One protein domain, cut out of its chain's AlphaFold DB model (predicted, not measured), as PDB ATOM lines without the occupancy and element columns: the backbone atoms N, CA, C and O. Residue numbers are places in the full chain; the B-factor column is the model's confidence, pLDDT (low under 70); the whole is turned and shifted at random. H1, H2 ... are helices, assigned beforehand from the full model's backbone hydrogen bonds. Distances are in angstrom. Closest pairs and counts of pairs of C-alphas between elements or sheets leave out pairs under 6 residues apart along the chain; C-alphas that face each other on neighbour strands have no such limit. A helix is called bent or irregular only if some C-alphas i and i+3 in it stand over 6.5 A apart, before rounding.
ATOM      1  N   SER A 196      87.291  95.272 112.834       96.81
ATOM      2  CA  SER A 196      87.812  93.954 112.508       96.81
ATOM      3  C   SER A 196      86.698  92.922 112.575       96.81
ATOM      4  O   SER A 196      85.860  92.991 113.478       96.81
ATOM      5  N   LYS A 197      86.678  91.984 111.618       95.19
ATOM      6  CA  LYS A 197      85.657  90.928 111.567       95.19
ATOM      7  C   LYS A 197      85.687  90.112 112.860       95.19
ATOM      8  O   LYS A 197      86.753  89.769 113.377       95.19
ATOM      9  N   LYS A 198      84.509  89.757 113.373       94.69
ATOM     10  CA  LYS A 198      84.394  88.876 114.548       94.69
ATOM     11  C   LYS A 198      84.846  87.453 114.223       94.69
ATOM     12  O   LYS A 198      85.500  86.809 115.037       94.69
ATOM     13  N   ASN A 199      84.473  86.968 113.044       94.38
ATOM     14  CA  ASN A 199      84.818  85.668 112.480       94.38
ATOM     15  C   ASN A 199      84.514  85.685 110.966       94.38
ATOM     16  O   ASN A 199      84.086  86.708 110.429       94.38
ATOM     17  N   LYS A 200      84.713  84.552 110.290       92.19
ATOM     18  CA  LYS A 200      84.481  84.402 108.845       92.19
ATOM     19  C   LYS A 200      83.032  84.596 108.384       92.19
ATOM     20  O   LYS A 200      82.826  84.882 107.210       92.19
ATOM     21  N   ASP A 201      82.065  84.485 109.290       90.75
ATOM     22  CA  ASP A 201      80.634  84.630 109.009       90.75
ATOM     23  C   ASP A 201      80.127  86.066 109.287       90.75
ATOM     24  O   ASP A 201      78.937  86.350 109.167       90.75
ATOM     25  N   ASP A 202      81.015  86.993 109.670       92.00
ATOM     26  CA  ASP A 202      80.693  88.411 109.871       92.00
ATOM     27  C   ASP A 202      80.486  89.126 108.528       92.00
ATOM     28  O   ASP A 202      81.443  89.530 107.871       92.00
ATOM     29  N   GLN A 203      79.230  89.300 108.126       86.25
ATOM     30  CA  GLN A 203      78.863  89.953 106.864       86.25
ATOM     31  C   GLN A 203      78.721  91.479 106.975       86.25
ATOM     32  O   GLN A 203      78.584  92.161 105.964       86.25
ATOM     33  N   GLU A 204      78.746  92.044 108.184       87.31
ATOM     34  CA  GLU A 204      78.528  93.480 108.382       87.31
ATOM     35  C   GLU A 204      79.843  94.249 108.297       87.31
ATOM     36  O   GLU A 204      79.938  95.278 107.632       87.31
ATOM     37  N   THR A 205      80.894  93.745 108.944       89.56
ATOM     38  CA  THR A 205      82.141  94.502 109.098       89.56
ATOM     39  C   THR A 205      82.886  94.708 107.767       89.56
ATOM     40  O   THR A 205      83.618  95.687 107.627       89.56
ATOM     41  N   GLY A 206      82.660  93.838 106.772       82.25
ATOM     42  CA  GLY A 206      83.290  93.881 105.440       82.25
ATOM     43  C   GLY A 206      82.907  95.083 104.562       82.25
ATOM     44  O   GLY A 206      83.573  95.347 103.561       82.25
ATOM     45  N   MET A 207      81.892  95.862 104.959       87.94
ATOM     46  CA  MET A 207      81.517  97.104 104.268       87.94
ATOM     47  C   MET A 207      82.477  98.275 104.546       87.94
ATOM     48  O   MET A 207      82.357  99.334 103.930       87.94
ATOM     49  N   ARG A 208      83.398  98.113 105.503       92.94
ATOM     50  CA  ARG A 208      84.424  99.100 105.857       92.94
ATOM     51  C   ARG A 208      85.812  98.497 105.723       92.94
ATOM     52  O   ARG A 208      86.003  97.292 105.847       92.94
ATOM     53  N   VAL A 209      86.802  99.362 105.536       97.19
ATOM     54  CA  VAL A 209      88.216  98.998 105.625       97.19
ATOM     55  C   VAL A 209      88.480  98.427 107.013       97.19
ATOM     56  O   VAL A 209      88.405  99.143 108.010       97.19
ATOM     57  N   THR A 210      88.791  97.136 107.083       97.88
ATOM     58  CA  THR A 210      89.144  96.476 108.339       97.88
ATOM     59  C   THR A 210      90.638  96.571 108.629       97.88
ATOM     60  O   THR A 210      91.459  96.859 107.752       97.88
ATOM     61  N   GLN A 211      91.015  96.270 109.871       98.25
ATOM     62  CA  GLN A 211      92.408  96.108 110.274       98.25
ATOM     63  C   GLN A 211      93.140  95.093 109.378       98.25
ATOM     64  O   GLN A 211      94.288  95.309 108.990       98.25
ATOM     65  N   GLU A 212      92.470  93.994 109.033       98.38
ATOM     66  CA  GLU A 212      92.998  92.954 108.156       98.38
ATOM     67  C   GLU A 212      93.109  93.410 106.692       98.38
ATOM     68  O   GLU A 212      94.120  93.120 106.057       98.38
ATOM     69  N   VAL A 213      92.153  94.196 106.177       98.25
ATOM     70  CA  VAL A 213      92.234  94.809 104.836       98.25
ATOM     71  C   VAL A 213      93.453  95.720 104.726       98.25
ATOM     72  O   VAL A 213      94.216  95.617 103.764       98.25
ATOM     73  N   ALA A 214      93.678  96.586 105.718       98.75
ATOM     74  CA  ALA A 214      94.828  97.488 105.719       98.75
ATOM     75  C   ALA A 214      96.159  96.717 105.749       98.75
ATOM     76  O   ALA A 214      97.080  97.044 104.998       98.75
ATOM     77  N   LYS A 215      96.246  95.646 106.552       98.81
ATOM     78  CA  LYS A 215      97.411  94.742 106.587       98.81
ATOM     79  C   LYS A 215      97.623  94.015 105.261       98.81
ATOM     80  O   LYS A 215      98.749  93.968 104.768       98.81
ATOM     81  N   ALA A 216      96.559  93.494 104.656       98.69
ATOM     82  CA  ALA A 216      96.642  92.820 103.367       98.69
ATOM     83  C   ALA A 216      97.124  93.769 102.263       98.69
ATOM     84  O   ALA A 216      97.986  93.408 101.459       98.69
ATOM     85  N   TYR A 217      96.632  95.010 102.260       98.69
ATOM     86  CA  TYR A 217      97.056  96.019 101.293       98.69
ATOM     87  C   TYR A 217      98.502  96.488 101.534       98.69
ATOM     88  O   TYR A 217      99.236  96.713 100.572       98.69
ATOM     89  N   LEU A 218      98.969  96.539 102.791       98.88
ATOM     90  CA  LEU A 218     100.388  96.755 103.109       98.88
ATOM     91  C   LEU A 218     101.265  95.611 102.587       98.88
ATOM     92  O   LEU A 218     102.293  95.859 101.960       98.88
ATOM     93  N   GLY A 219     100.830  94.363 102.768       98.81
ATOM     94  CA  GLY A 219     101.493  93.197 102.188       98.81
ATOM     95  C   GLY A 219     101.574  93.261 100.662       98.81
ATOM     96  O   GLY A 219     102.631  93.004 100.086       98.81
ATOM     97  N   LYS A 220     100.491  93.691 100.002       98.69
ATOM     98  CA  LYS A 220     100.466  93.946  98.553       98.69
ATOM     99  C   LYS A 220     101.472  95.029  98.152       98.69
ATOM    100  O   LYS A 220     102.236  94.818  97.213       98.69
ATOM    101  N   ALA A 221     101.516  96.156  98.864       98.75
ATOM    102  CA  ALA A 221     102.486  97.223  98.611       98.75
ATOM    103  C   ALA A 221     103.935  96.733  98.754       98.75
ATOM    104  O   ALA A 221     104.782  97.056  97.921       98.75
ATOM    105  N   TYR A 222     104.220  95.899  99.756       98.81
ATOM    106  CA  TYR A 222     105.530  95.270  99.906       98.81
ATOM    107  C   TYR A 222     105.880  94.324  98.766       98.81
ATOM    108  O   TYR A 222     107.006  94.364  98.268       98.81
ATOM    109  N   LEU A 223     104.923  93.523  98.303       98.56
ATOM    110  CA  LEU A 223     105.144  92.614  97.185       98.56
ATOM    111  C   LEU A 223     105.504  93.373  95.897       98.56
ATOM    112  O   LEU A 223     106.464  93.003  95.223       98.56
ATOM    113  N   PHE A 224     104.798  94.468  95.597       98.19
ATOM    114  CA  PHE A 224     105.093  95.333  94.444       98.19
ATOM    115  C   PHE A 224     106.492  95.963  94.524       98.19
ATOM    116  O   PHE A 224     107.163  96.120  93.507       98.19
ATOM    117  N   GLN A 225     106.967  96.249  95.736       98.31
ATOM    118  CA  GLN A 225     108.317  96.749  95.997       98.31
ATOM    119  C   GLN A 225     109.380  95.641  96.127       98.31
ATOM    120  O   GLN A 225     110.535  95.941  96.425       98.31
ATOM    121  N   LYS A 226     109.016  94.366  95.924       98.44
ATOM    122  CA  LYS A 226     109.896  93.191  96.101       98.44
ATOM    123  C   LYS A 226     110.437  93.017  97.531       98.44
ATOM    124  O   LYS A 226     111.443  92.343  97.744       98.44
ATOM    125  N   LYS A 227     109.747  93.577  98.527       98.56
ATOM    126  CA  LYS A 227     110.019  93.422  99.967       98.56
ATOM    127  C   LYS A 227     109.358  92.140 100.487       98.56
ATOM    128  O   LYS A 227     108.377  92.170 101.228       98.56
ATOM    129  N   TYR A 228     109.826  90.994  99.990       98.56
ATOM    130  CA  TYR A 228     109.137  89.706 100.158       98.56
ATOM    131  C   TYR A 228     109.039  89.248 101.615       98.56
ATOM    132  O   TYR A 228     108.034  88.655 102.000       98.56
ATOM    133  N   GLN A 229     110.067  89.517 102.421       98.62
ATOM    134  CA  GLN A 229     110.080  89.115 103.825       98.62
ATOM    135  C   GLN A 229     109.041  89.907 104.624       98.62
ATOM    136  O   GLN A 229     108.248  89.325 105.361       98.62
ATOM    137  N   GLU A 230     109.000  91.223 104.435       98.56
ATOM    138  CA  GLU A 230     108.035  92.118 105.066       98.56
ATOM    139  C   GLU A 230     106.605  91.806 104.612       98.56
ATOM    140  O   GLU A 230     105.698  91.758 105.444       98.56
ATOM    141  N   ALA A 231     106.413  91.516 103.318       98.69
ATOM    142  CA  ALA A 231     105.134  91.065 102.775       98.69
ATOM    143  C   ALA A 231     104.660  89.771 103.452       98.69
ATOM    144  O   ALA A 231     103.526  89.706 103.921       98.69
ATOM    145  N   ALA A 232     105.524  88.756 103.544       98.69
ATOM    146  CA  ALA A 232     105.176  87.476 104.156       98.69
ATOM    147  C   ALA A 232     104.787  87.631 105.632       98.69
ATOM    148  O   ALA A 232     103.805  87.034 106.065       98.69
ATOM    149  N   ILE A 233     105.512  88.459 106.393       98.62
ATOM    150  CA  ILE A 233     105.211  88.715 107.810       98.62
ATOM    151  C   ILE A 233     103.799  89.289 107.963       98.62
ATOM    152  O   ILE A 233     102.978  88.704 108.666       98.62
ATOM    153  N   VAL A 234     103.492  90.396 107.280       98.62
ATOM    154  CA  VAL A 234     102.199  91.077 107.462       98.62
ATOM    155  C   VAL A 234     101.026  90.281 106.880       98.62
ATOM    156  O   VAL A 234      99.936  90.291 107.450       98.62
ATOM    157  N   LEU A 235     101.230  89.550 105.778       98.56
ATOM    158  CA  LEU A 235     100.193  88.697 105.188       98.56
ATOM    159  C   LEU A 235      99.903  87.469 106.058       98.56
ATOM    160  O   LEU A 235      98.741  87.077 106.178       98.56
ATOM    161  N   ASN A 236     100.914  86.905 106.727       98.44
ATOM    162  CA  ASN A 236     100.700  85.820 107.684       98.44
ATOM    163  C   ASN A 236      99.831  86.267 108.862       98.44
ATOM    164  O   ASN A 236      98.972  85.504 109.283       98.44
ATOM    165  N   GLU A 237      99.947  87.514 109.336       98.12
ATOM    166  CA  GLU A 237      99.036  88.025 110.373       98.12
ATOM    167  C   GLU A 237      97.564  88.007 109.928       98.12
ATOM    168  O   GLU A 237      96.672  87.746 110.737       98.12
ATOM    169  N   VAL A 238      97.295  88.273 108.644       97.94
ATOM    170  CA  VAL A 238      95.937  88.208 108.080       97.94
ATOM    171  C   VAL A 238      95.459  86.758 108.020       97.94
ATOM    172  O   VAL A 238      94.362  86.459 108.497       97.94
ATOM    173  N   VAL A 239      96.288  85.843 107.516       97.62
ATOM    174  CA  VAL A 239      95.976  84.402 107.442       97.62
ATOM    175  C   VAL A 239      95.786  83.788 108.835       97.62
ATOM    176  O   VAL A 239      94.909  82.942 109.040       97.62
ATOM    177  N   ASP A 240      96.574  84.210 109.818       97.81
ATOM    178  CA  ASP A 240      96.526  83.708 111.192       97.81
ATOM    179  C   ASP A 240      95.417  84.331 112.030       97.81
ATOM    180  O   ASP A 240      95.039  83.757 113.050       97.81
ATOM    181  N   SER A 241      94.800  85.419 111.560       97.00
ATOM    182  CA  SER A 241      93.598  85.968 112.189       97.00
ATOM    183  C   SER A 241      92.428  84.974 112.206       97.00
ATOM    184  O   SER A 241      91.564  85.069 113.075       97.00
ATOM    185  N   LYS A 242      92.381  84.039 111.237       97.00
ATOM    186  CA  LYS A 242      91.272  83.088 110.996       97.00
ATOM    187  C   LYS A 242      89.889  83.754 110.877       97.00
ATOM    188  O   LYS A 242      88.862  83.100 111.057       97.00
ATOM    189  N   LYS A 243      89.854  85.053 110.556       96.31
ATOM    190  CA  LYS A 243      88.632  85.855 110.357       96.31
ATOM    191  C   LYS A 243      88.109  85.831 108.924       96.31
ATOM    192  O   LYS A 243      87.035  86.358 108.664       96.31
ATOM    193  N   TYR A 244      88.872  85.228 108.024       96.38
ATOM    194  CA  TYR A 244      88.552  85.032 106.619       96.38
ATOM    195  C   TYR A 244      88.807  83.562 106.274       96.38
ATOM    196  O   TYR A 244      89.596  82.891 106.946       96.38
ATOM    197  N   ASP A 245      88.114  83.051 105.267       95.50
ATOM    198  CA  ASP A 245      88.220  81.670 104.782       95.50
ATOM    199  C   ASP A 245      87.988  81.690 103.269       95.50
ATOM    200  O   ASP A 245      87.356  82.612 102.760       95.50
ATOM    201  N   LEU A 246      88.476  80.679 102.556       94.69
ATOM    202  CA  LEU A 246      88.161  80.556 101.134       94.69
ATOM    203  C   LEU A 246      86.677  80.226 100.972       94.69
ATOM    204  O   LEU A 246      86.121  79.445 101.758       94.69
ATOM    205  N   PHE A 247      86.037  80.802  99.957       92.31
ATOM    206  CA  PHE A 247      84.659  80.481  99.626       92.31
ATOM    207  C   PHE A 247      84.565  79.013  99.187       92.31
ATOM    208  O   PHE A 247      85.374  78.522  98.404       92.31
ATOM    209  N   ARG A 248      83.601  78.273  99.752       91.38
ATOM    210  CA  ARG A 248      83.446  76.819  99.527       91.38
ATOM    211  C   ARG A 248      82.192  76.447  98.742       91.38
ATOM    212  O   ARG A 248      81.945  75.258  98.551       91.38
ATOM    213  N   GLY A 249      81.380  77.436  98.376       88.38
ATOM    214  CA  GLY A 249      80.257  77.234  97.465       88.38
ATOM    215  C   GLY A 249      80.725  77.182  96.013       88.38
ATOM    216  O   GLY A 249      81.926  77.173  95.736       88.38
ATOM    217  N   ASP A 250      79.766  77.181  95.094       88.81
ATOM    218  CA  ASP A 250      80.056  77.283  93.666       88.81
ATOM    219  C   ASP A 250      80.762  78.612  93.367       88.81
ATOM    220  O   ASP A 250      80.384  79.661  93.885       88.81
ATOM    221  N   TYR A 251      81.836  78.571  92.580       81.31
ATOM    222  CA  TYR A 251      82.728  79.721  92.395       81.31
ATOM    223  C   TYR A 251      82.009  80.967  91.855       81.31
ATOM    224  O   TYR A 251      82.295  82.084  92.278       81.31
ATOM    225  N   ASP A 252      81.048  80.786  90.950       80.38
ATOM    226  CA  ASP A 252      80.240  81.874  90.401       80.38
ATOM    227  C   ASP A 252      79.436  82.585  91.496       80.38
ATOM    228  O   ASP A 252      79.423  83.815  91.550       80.38
ATOM    229  N   MET A 253      78.868  81.825  92.437       81.00
ATOM    230  CA  MET A 253      78.052  82.338  93.533       81.00
ATOM    231  C   MET A 253      78.804  83.306  94.455       81.00
ATOM    232  O   MET A 253      78.147  84.099  95.131       81.00
ATOM    233  N   GLN A 254      80.142  83.302  94.467       81.19
ATOM    234  CA  GLN A 254      80.959  84.243  95.245       81.19
ATOM    235  C   GLN A 254      80.659  85.711  94.903       81.19
ATOM    236  O   GLN A 254      80.727  86.565  95.783       81.19
ATOM    237  N   PHE A 255      80.304  86.000  93.647       78.38
ATOM    238  CA  PHE A 255      80.097  87.364  93.142       78.38
ATOM    239  C   PHE A 255      78.620  87.785  93.102       78.38
ATOM    240  O   PHE A 255      78.292  88.856  92.592       78.38
ATOM    241  N   HIS A 256      77.711  86.952  93.618       77.94
ATOM    242  CA  HIS A 256      76.283  87.257  93.647       77.94
ATOM    243  C   HIS A 256      75.886  88.005  94.918       77.94
ATOM    244  O   HIS A 256      76.355  87.689  96.008       77.94
ATOM    245  N   ALA A 257      74.894  88.894  94.791       80.19
ATOM    246  CA  ALA A 257      74.355  89.698  95.891       80.19
ATOM    247  C   ALA A 257      73.958  88.885  97.139       80.19
ATOM    248  O   ALA A 257      74.079  89.361  98.264       80.19
ATOM    249  N   VAL A 258      73.495  87.643  96.946       83.69
ATOM    250  CA  VAL A 258      73.122  86.728  98.041       83.69
ATOM    251  C   VAL A 258      74.313  86.301  98.909       83.69
ATOM    252  O   VAL A 258      74.104  85.867 100.037       83.69
ATOM    253  N   ASN A 259      75.538  86.442  98.397       85.62
ATOM    254  CA  ASN A 259      76.801  86.133  99.066       85.62
ATOM    255  C   ASN A 259      77.691  87.378  99.242       85.62
ATOM    256  O   ASN A 259      78.904  87.232  99.412       85.62
ATOM    257  N   ASN A 260      77.122  88.590  99.224       86.19
ATOM    258  CA  ASN A 260      77.874  89.799  99.573       86.19
ATOM    259  C   ASN A 260      78.509  89.657 100.962       86.19
ATOM    260  O   ASN A 260      77.895  89.135 101.898       86.19
ATOM    261  N   ASN A 261      79.731  90.167 101.105       88.12
ATOM    262  CA  ASN A 261      80.534  90.105 102.323       88.12
ATOM    263  C   ASN A 261      80.756  88.672 102.841       88.12
ATOM    264  O   ASN A 261      80.818  88.446 104.054       88.12
ATOM    265  N   ASN A 262      80.879  87.699 101.932       91.12
ATOM    266  CA  ASN A 262      81.176  86.313 102.290       91.12
ATOM    267  C   ASN A 262      82.521  86.156 103.037       91.12
ATOM    268  O   ASN A 262      83.259  87.110 103.310       91.12
ATOM    269  N   CYS A 263      82.844  84.915 103.399       93.00
ATOM    270  CA  CYS A 263      84.033  84.587 104.178       93.00
ATOM    271  C   CYS A 263      85.365  84.966 103.510       93.00
ATOM    272  O   CYS A 263      86.337  85.198 104.233       93.00
ATOM    273  N   GLU A 264      85.408  85.080 102.183       93.31
ATOM    274  CA  GLU A 264      86.606  85.449 101.421       93.31
ATOM    275  C   GLU A 264      86.696  86.963 101.185       93.31
ATOM    276  O   GLU A 264      87.781  87.531 101.042       93.31
ATOM    277  N   SER A 265      85.549  87.637 101.202       92.06
ATOM    278  CA  SER A 265      85.449  89.070 100.982       92.06
ATOM    279  C   SER A 265      86.136  89.883 102.078       92.06
ATOM    280  O   SER A 265      85.763  89.826 103.259       92.06
ATOM    281  N   MET A 266      87.149  90.658 101.673       93.81
ATOM    282  CA  MET A 266      87.889  91.559 102.555       93.81
ATOM    283  C   MET A 266      87.317  92.977 102.577       93.81
ATOM    284  O   MET A 266      87.138  93.525 103.662       93.81
ATOM    285  N   LEU A 267      87.028  93.552 101.407       92.31
ATOM    286  CA  LEU A 267      86.395  94.862 101.265       92.31
ATOM    287  C   LEU A 267      85.498  94.858 100.029       92.31
ATOM    288  O   LEU A 267      85.985  94.679  98.914       92.31
ATOM    289  N   GLU A 268      84.215  95.131 100.231       87.44
ATOM    290  CA  GLU A 268      83.244  95.308  99.153       87.44
ATOM    291  C   GLU A 268      82.594  96.687  99.237       87.44
ATOM    292  O   GLU A 268      82.047  97.084 100.271       87.44
ATOM    293  N   LEU A 269      82.596  97.408  98.115       85.31
ATOM    294  CA  LEU A 269      81.847  98.653  97.988       85.31
ATOM    295  C   LEU A 269      80.390  98.320  97.688       85.31
ATOM    296  O   LEU A 269      80.043  97.903  96.586       85.31
ATOM    297  N   GLN A 270      79.540  98.503  98.693       78.25
ATOM    298  CA  GLN A 270      78.142  98.108  98.614       78.25
ATOM    299  C   GLN A 270      77.352  99.027  97.672       78.25
ATOM    300  O   GLN A 270      77.383 100.259  97.781       78.25
ATOM    301  N   CYS A 271      76.591  98.406  96.775       74.94
ATOM    302  CA  CYS A 271      75.639  99.069  95.896       74.94
ATOM    303  C   CYS A 271      74.220  98.704  96.318       74.94
ATOM    304  O   CYS A 271      73.905  97.541  96.564       74.94
ATOM    305  N   ARG A 272      73.345  99.708  96.397       72.44
ATOM    306  CA  ARG A 272      71.918  99.458  96.580       72.44
ATOM    307  C   ARG A 272      71.348  98.963  95.257       72.44
ATOM    308  O   ARG A 272      71.553  99.624  94.244       72.44
TER     309      ARG A 272
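What this domain is: This is residues 196 to 272 of the 313 residues of the protein "SusD-like_3 domain-containing protein" of Prevotella sp (UniProt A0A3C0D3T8). What would one see first in this model? A helical hairpin, H1 and H2 side by side, makes one end of an elongated shape, and a mass of loops makes the other end. Those loops come from residues 196 to 210 before H1 and residues 241 to 272 after H2, and the short helix H3 lies among them, away from the hairpin. What is the make-up? The printed part has 77 residues with three named helices, H1, H2 and H3 in that order, and no named strand; its class is all helix, though the named helices hold 31 of the 77 residues, under half. The whole is compact, with a radius of gyration of the C-alphas of 13.2 A, and its C-alphas span 37 by 23 by 23 A.

Where its parts are: Where does the first helix begin? After residues 196 to 210, which hold no named element, H1 runs from Gln 211, C-alpha at (92.408, 96.108, 110.274), to Phe 224, and is 20.3 A long. What follows it? H2, residues 228 to 240, is 17.8 A long from its first to its last C-alpha, and C-alpha 228 stands at (109.137, 89.706, 100.158). Where is the last helix? H3, residues 252 to 255, ends with C-alpha 255 at (80.097, 87.364, 93.142). It is neither bent nor irregular, but only just: C-alphas 252 and 255 are 6.1 A apart.

How they stand to each other: How do H1 and H2 stand to each other? They touch, and their closest C-alphas, those of Gly 219 and Ala 231, are 4.3 A apart. They form a helical hairpin and run opposite ways at a shallow tilt of 24 degrees. Where does H3 stand? H3 is apart from H1 and from H2, with no C-alpha within 8 A of either. What do the backbone N and O atoms show? In H1 every O i to N i+4 pair is within hydrogen-bond range, and in H2 8 of 9 are. H3 is too short for such a pair, but its one O i to N i+3 pair is within range.

The domain as a whole: How far does it reach? The two C-alphas farthest apart, those of Gln 229 and Arg 272, are 40.2 A apart. Which links are long? The link from H1 to H2 is tight, with 3 residues, and the link from H2 to H3 is long, with 11 residues. Is there a cut or low confidence? The printed part has no cut. Its mean pLDDT is 92.6 and no printed residue is under 70; the mean for H3 is 80.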